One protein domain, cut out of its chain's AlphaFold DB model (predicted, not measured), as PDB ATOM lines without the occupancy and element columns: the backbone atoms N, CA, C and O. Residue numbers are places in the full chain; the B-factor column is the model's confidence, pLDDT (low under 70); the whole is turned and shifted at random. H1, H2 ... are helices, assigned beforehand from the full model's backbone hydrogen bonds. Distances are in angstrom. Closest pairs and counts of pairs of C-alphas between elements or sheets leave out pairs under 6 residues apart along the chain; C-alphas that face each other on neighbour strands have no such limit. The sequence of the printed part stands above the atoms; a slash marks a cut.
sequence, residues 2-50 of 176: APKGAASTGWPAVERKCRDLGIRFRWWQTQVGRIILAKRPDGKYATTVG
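What this domain is: This is residues 2 to 50 of the 176 residues of an uncharacterized protein of Streptomycetaceae bacterium (UniProt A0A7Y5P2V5). Two short helices, H1 and H2, make a V, meeting where H1 begins and H2 ends; residues 21 to 26 bridge its wide end, and loops and both printed ends gather beyond its point. The printed part has 49 residues with two named helices, H1 then H2, and no named strand; it is all helix by class, though these hold 20 of the 49. The printed part as a whole is only just compact, close to loose, with a radius of gyration of the C-alphas of 11.3 A, and its outline is elongated, with spans of 32 by 19 by 16 A.

Where its parts are: Find C-alpha 11 at (-9.148, 17.430, 28.534); from there H1, residues 11 to 20, runs 14.2 A. H2, residues 27 to 36, runs 14.7 A to C-alpha 36 at (-12.969, 19.450, 35.519).

How they stand to each other: H1 and H2 touch, their closest C-alphas, those of Trp 11 and Arg 34, 5.1 A apart. They run opposite ways at a steep tilt of 53 degrees. In both, every O i to N i+4 pair is within hydrogen-bond range. Residues 8 to 9 pair antiparallel with residues 38 to 39.

The domain as a whole: The farthest C-alphas, Lys 4 and Gly 22, are 32.6 A apart. The printed part has no cut; the H1 to H2 link is short. Residues 48 to 50 are under pLDDT 70.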
ATOM      1  N   ALA A   2     -21.421  23.057  33.703       71.56
ATOM      2  CA  ALA A   2     -20.180  23.654  33.207       71.56
ATOM      3  C   ALA A   2     -19.974  25.050  33.835       71.56
ATOM      4  O   ALA A   2     -20.963  25.760  34.030       71.56
ATOM      5  N   PRO A   3     -18.732  25.449  34.168       74.56
ATOM      6  CA  PRO A   3     -18.467  26.765  34.739       74.56
ATOM      7  C   PRO A   3     -18.787  27.877  33.729       74.56
ATOM      8  O   PRO A   3     -18.475  27.764  32.540       74.56
ATOM      9  N   LYS A   4     -19.411  28.965  34.204       76.88
ATOM     10  CA  LYS A   4     -19.687  30.150  33.376       76.88
ATOM     11  C   LYS A   4     -18.367  30.727  32.848       76.88
ATOM     12  O   LYS A   4     -17.397  30.835  33.591       76.88
ATOM     13  N   GLY A   5     -18.333  31.093  31.566       77.94
ATOM     14  CA  GLY A   5     -17.138  31.661  30.930       77.94
ATOM     15  C   GLY A   5     -16.057  30.641  30.549       77.94
ATOM     16  O   GLY A   5     -14.933  31.037  30.244       77.94
ATOM     17  N   ALA A   6     -16.360  29.338  30.552       84.12
ATOM     18  CA  ALA A   6     -15.481  28.338  29.954       84.12
ATOM     19  C   ALA A   6     -15.401  28.532  28.429       84.12
ATOM     20  O   ALA A   6     -16.420  28.480  27.744       84.12
ATOM     21  N   ALA A   7     -14.191  28.722  27.908       89.12
ATOM     22  CA  ALA A   7     -13.918  28.919  26.482       89.12
ATOM     23  C   ALA A   7     -13.182  27.728  25.847       89.12
ATOM     24  O   ALA A   7     -13.302  27.478  24.652       89.12
ATOM     25  N   SER A   8     -12.414  26.972  26.636       92.19
ATOM     26  CA  SER A   8     -11.698  25.782  26.164       92.19
ATOM     27  C   SER A   8     -11.557  24.738  27.276       92.19
ATOM     28  O   SER A   8     -12.099  24.895  28.369       92.19
ATOM     29  N   THR A   9     -10.858  23.630  27.017       94.00
ATOM     30  CA  THR A   9     -10.613  22.588  28.024       94.00
ATOM     31  C   THR A   9      -9.247  21.933  27.836       94.00
ATOM     32  O   THR A   9      -8.790  21.711  26.716       94.00
ATOM     33  N   GLY A  10      -8.584  21.594  28.945       94.38
ATOM     34  CA  GLY A  10      -7.347  20.806  28.950       94.38
ATOM     35  C   GLY A  10      -7.554  19.310  28.678       94.38
ATOM     36  O   GLY A  10      -6.578  18.579  28.511       94.38
ATOM     37  N   TRP A  11      -8.807  18.849  28.622       96.50
ATOM     38  CA  TRP A  11      -9.148  17.430  28.534       96.50
ATOM     39  C   TRP A  11      -8.507  16.662  27.370       96.50
ATOM     40  O   TRP A  11      -7.977  15.587  27.638       96.50
ATOM     41  N   PRO A  12      -8.448  17.165  26.118       97.25
ATOM     42  CA  PRO A  12      -7.880  16.390  25.013       97.25
ATOM     43  C   PRO A  12      -6.429  15.945  25.243       97.25
ATOM     44  O   PRO A  12      -6.047  14.851  24.835       97.25
ATOM     45  N   ALA A  13      -5.610  16.766  25.910       97.31
ATOM     46  CA  ALA A  13      -4.236  16.397  26.244       97.31
ATOM     47  C   ALA A  13      -4.190  15.301  27.322       97.31
ATOM     48  O   ALA A  13      -3.441  14.331  27.185       97.31
ATOM     49  N   VAL A  14      -5.029  15.432  28.354       97.81
ATOM     50  CA  VAL A  14      -5.167  14.441  29.431       97.81
ATOM     51  C   VAL A  14      -5.685  13.109  28.893       97.81
ATOM     52  O   VAL A  14      -5.083  12.075  29.157       97.81
ATOM     53  N   GLU A  15      -6.726  13.119  28.065       97.94
ATOM     54  CA  GLU A  15      -7.309  11.916  27.465       97.94
ATOM     55  C   GLU A  15      -6.312  11.174  26.568       97.94
ATOM     56  O   GLU A  15      -6.179   9.952  26.674       97.94
ATOM     57  N   ARG A  16      -5.547  11.899  25.736       98.19
ATOM     58  CA  ARG A  16      -4.458  11.301  24.946       98.19
ATOM     59  C   ARG A  16      -3.406  10.659  25.845       98.19
ATOM     60  O   ARG A  16      -3.051   9.507  25.612       98.19
ATOM     61  N   LYS A  17      -2.963  11.353  26.899       98.25
ATOM     62  CA  LYS A  17      -1.984  10.796  27.841       98.25
ATOM     63  C   LYS A  17      -2.524   9.553  28.547       98.25
ATOM     64  O   LYS A  17      -1.827   8.547  28.617       98.25
ATOM     65  N   CYS A  18      -3.770   9.572  29.016       98.00
ATOM     66  CA  CYS A  18      -4.413   8.401  29.611       98.00
ATOM     67  C   CYS A  18      -4.455   7.214  28.640       98.00
ATOM     68  O   CYS A  18      -4.170   6.088  29.050       98.00
ATOM     69  N   ARG A  19      -4.726   7.452  27.353       97.94
ATOM     70  CA  ARG A  19      -4.700   6.402  26.327       97.94
ATOM     71  C   ARG A  19      -3.306   5.793  26.152       97.94
ATOM     72  O   ARG A  19      -3.210   4.566  26.081       97.94
ATOM     73  N   ASP A  20      -2.245   6.604  26.155       97.56
ATOM     74  CA  ASP A  20      -0.857   6.108  26.132       97.56
ATOM     75  C   ASP A  20      -0.608   5.164  27.322       97.56
ATOM     76  O   ASP A  20      -0.097   4.052  27.160       97.56
ATOM     77  N   LEU A  21      -1.095   5.551  28.507       96.88
ATOM     78  CA  LEU A  21      -1.032   4.770  29.748       96.88
ATOM     79  C   LEU A  21      -1.973   3.547  29.770       96.88
ATOM     80  O   LEU A  21      -2.004   2.812  30.757       96.88
ATOM     81  N   GLY A  22      -2.724   3.288  28.694       96.75
ATOM     82  CA  GLY A  22      -3.639   2.148  28.582       96.75
ATOM     83  C   GLY A  22      -4.973   2.337  29.310       96.75
ATOM     84  O   GLY A  22      -5.659   1.360  29.597       96.75
ATOM     85  N   ILE A  23      -5.350   3.576  29.621       96.81
ATOM     86  CA  ILE A  23      -6.609   3.927  30.281       96.81
ATOM     87  C   ILE A  23      -7.612   4.396  29.226       96.81
ATOM     88  O   ILE A  23      -7.297   5.221  28.370       96.81
ATOM     89  N   ARG A  24      -8.839   3.879  29.306       95.06
ATOM     90  CA  ARG A  24      -9.980   4.329  28.504       95.06
ATOM     91  C   ARG A  24     -11.104   4.786  29.420       95.06
ATOM     92  O   ARG A  24     -11.254   4.269  30.527       95.06
ATOM     93  N   PHE A  25     -11.885   5.737  28.934       95.12
ATOM     94  CA  PHE A  25     -12.971   6.357  29.679       95.12
ATOM     95  C   PHE A  25     -14.323   5.980  29.085       95.12
ATOM     96  O   PHE A  25     -14.461   5.783  27.878       95.12
ATOM     97  N   ARG A  26     -15.335   5.885  29.948       93.38
ATOM     98  CA  ARG A  26     -16.738   5.834  29.526       93.38
ATOM     99  C   ARG A  26     -17.151   7.204  28.992       93.38
ATOM    100  O   ARG A  26     -16.607   8.221  29.414       93.38
ATOM    101  N   TRP A  27     -18.171   7.241  28.137       92.25
ATOM    102  CA  TRP A  27     -18.653   8.480  27.514       92.25
ATOM    103  C   TRP A  27     -18.894   9.615  28.530       92.25
ATOM    104  O   TRP A  27     -18.495  10.753  28.295       92.25
ATOM    105  N   TRP A  28     -19.474   9.303  29.696       90.31
ATOM    106  CA  TRP A  28     -19.766  10.298  30.731       90.31
ATOM    107  C   TRP A  28     -18.501  10.796  31.437       90.31
ATOM    108  O   TRP A  28     -18.426  11.961  31.820       90.31
ATOM    109  N   GLN A  29     -17.482   9.940  31.578       94.38
ATOM    110  CA  GLN A  29     -16.203  10.300  32.192       94.38
ATOM    111  C   GLN A  29     -15.461  11.324  31.330       94.38
ATOM    112  O   GLN A  29     -14.873  12.258  31.870       94.38
ATOM    113  N   THR A  30     -15.569  11.207  30.003       93.81
ATOM    114  CA  THR A  30     -15.082  12.216  29.052       93.81
ATOM    115  C   THR A  30     -15.781  13.563  29.254       93.81
ATOM    116  O   THR A  30     -15.114  14.593  29.303       93.81
ATOM    117  N   GLN A  31     -17.107  13.584  29.435       92.00
ATOM    118  CA  GLN A  31     -17.842  14.836  29.674       92.00
ATOM    119  C   GLN A  31     -17.460  15.482  31.011       92.00
ATOM    120  O   GLN A  31     -17.172  16.677  31.067       92.00
ATOM    121  N   VAL A  32     -17.382  14.687  32.080       92.56
ATOM    122  CA  VAL A  32     -16.940  15.155  33.404       92.56
ATOM    123  C   VAL A  32     -15.517  15.701  33.339       92.56
ATOM    124  O   VAL A  32     -15.243  16.784  33.846       92.56
ATOM    125  N   GLY A  33     -14.612  14.993  32.668       93.44
ATOM    126  CA  GLY A  33     -13.229  15.410  32.510       93.44
ATOM    127  C   GLY A  33     -13.062  16.735  31.759       93.44
ATOM    128  O   GLY A  33     -12.238  17.565  32.150       93.44
ATOM    129  N   ARG A  34     -13.888  16.981  30.730       93.44
ATOM    130  CA  ARG A  34     -13.945  18.276  30.030       93.44
ATOM    131  C   ARG A  34     -14.321  19.423  30.961       93.44
ATOM    132  O   ARG A  34     -13.727  20.492  30.835       93.44
ATOM    133  N   ILE A  35     -15.256  19.185  31.883       92.00
ATOM    134  CA  ILE A  35     -15.709  20.167  32.878       92.00
ATOM    135  C   ILE A  35     -14.625  20.409  33.934       92.00
ATOM    136  O   ILE A  35     -14.280  21.562  34.171       92.00
ATOM    137  N   ILE A  36     -14.044  19.348  34.510       91.75
ATOM    138  CA  ILE A  36     -12.969  19.450  35.519       91.75
ATOM    139  C   ILE A  36     -11.801  20.298  34.994       91.75
ATOM    140  O   ILE A  36     -11.231  21.108  35.723       91.75
ATOM    141  N   LEU A  37     -11.457  20.122  33.716       93.12
ATOM    142  CA  LEU A  37     -10.335  20.795  33.062       93.12
ATOM    143  C   LEU A  37     -10.767  21.975  32.186       93.12
ATOM    144  O   LEU A  37     -10.007  22.377  31.299       93.12
ATOM    145  N   ALA A  38     -11.973  22.508  32.389       92.19
ATOM    146  CA  ALA A  38     -12.459  23.676  31.667       92.19
ATOM    147  C   ALA A  38     -11.563  24.888  31.943       92.19
ATOM    148  O   ALA A  38     -11.083  25.085  33.060       92.19
ATOM    149  N   LYS A  39     -11.334  25.708  30.922       89.88
ATOM    150  CA  LYS A  39     -10.466  26.885  30.960       89.88
ATOM    151  C   LYS A  39     -11.217  28.124  30.499       89.88
ATOM    152  O   LYS A  39     -12.048  28.046  29.594       89.88
ATOM    153  N   ARG A  40     -10.895  29.258  31.107       88.19
ATOM    154  CA  ARG A  40     -11.363  30.589  30.703       88.19
ATOM    155  C   ARG A  40     -10.578  31.086  29.476       88.19
ATOM    156  O   ARG A  40      -9.587  30.451  29.101       88.19
ATOM    157  N   PRO A  41     -10.986  32.206  28.847       87.12
ATOM    158  CA  PRO A  41     -10.253  32.797  27.724       87.12
ATOM    159  C   PRO A  41      -8.785  33.122  28.033       87.12
ATOM    160  O   PRO A  41      -7.941  32.998  27.156       87.12
ATOM    161  N   ASP A  42      -8.466  33.452  29.289       84.88
ATOM    162  CA  ASP A  42      -7.097  33.708  29.768       84.88
ATOM    163  C   ASP A  42      -6.228  32.435  29.894       84.88
ATOM    164  O   ASP A  42      -5.097  32.491  30.372       84.88
ATOM    165  N   GLY A  43      -6.757  31.266  29.515       81.75
ATOM    166  CA  GLY A  43      -6.059  29.983  29.565       81.75
ATOM    167  C   GLY A  43      -5.965  29.354  30.960       81.75
ATOM    168  O   GLY A  43      -5.569  28.184  31.062       81.75
ATOM    169  N   LYS A  44      -6.373  30.072  32.017       82.75
ATOM    170  CA  LYS A  44      -6.446  29.550  33.388       82.75
ATOM    171  C   LYS A  44      -7.653  28.634  33.532       82.75
ATOM    172  O   LYS A  44      -8.637  28.748  32.797       82.75
ATOM    173  N   TYR A  45      -7.591  27.698  34.476       84.19
ATOM    174  CA  TYR A  45      -8.733  26.829  34.730       84.19
ATOM    175  C   TYR A  45      -9.934  27.650  35.204       84.19
ATOM    176  O   TYR A  45      -9.828  28.477  36.100       84.19
ATOM    177  N   ALA A  46     -11.098  27.410  34.605       79.31
ATOM    178  CA  ALA A  46     -12.360  28.011  35.028       79.31
ATOM    179  C   ALA A  46     -12.841  27.455  36.376       79.31
ATOM    180  O   ALA A  46     -13.749  28.004  36.986       79.31
ATOM    181  N   THR A  47     -12.211  26.376  36.832       75.06
ATOM    182  CA  THR A  47     -12.510  25.647  38.059       75.06
ATOM    183  C   THR A  47     -11.626  26.081  39.231       75.06
ATOM    184  O   THR A  47     -11.670  25.452  40.281       75.06
ATOM    185  N   THR A  48     -10.827  27.151  39.091       64.81
ATOM    186  CA  THR A  48      -9.994  27.667  40.192       64.81
ATOM    187  C   THR A  48     -10.799  28.375  41.282       64.81
ATOM    188  O   THR A  48     -10.404  28.323  42.438       64.81
ATOM    189  N   VAL A  49     -11.916  29.032  40.945       60.28
ATOM    190  CA  VAL A  49     -12.789  29.701  41.928       60.28
ATOM    191  C   VAL A  49     -13.947  28.764  42.266       60.28
ATOM    192  O   VAL A  49     -14.736  28.426  41.387       60.28
ATOM    193  N   GLY A  50     -14.024  28.307  43.518       61.25
ATOM    194  CA  GLY A  50     -15.066  27.383  43.998       61.25
ATOM    195  C   GLY A  50     -14.879  25.906  43.609       61.25
ATOM    196  O   GLY A  50     -15.644  25.056  44.057       61.25
TER     197      GLY A  50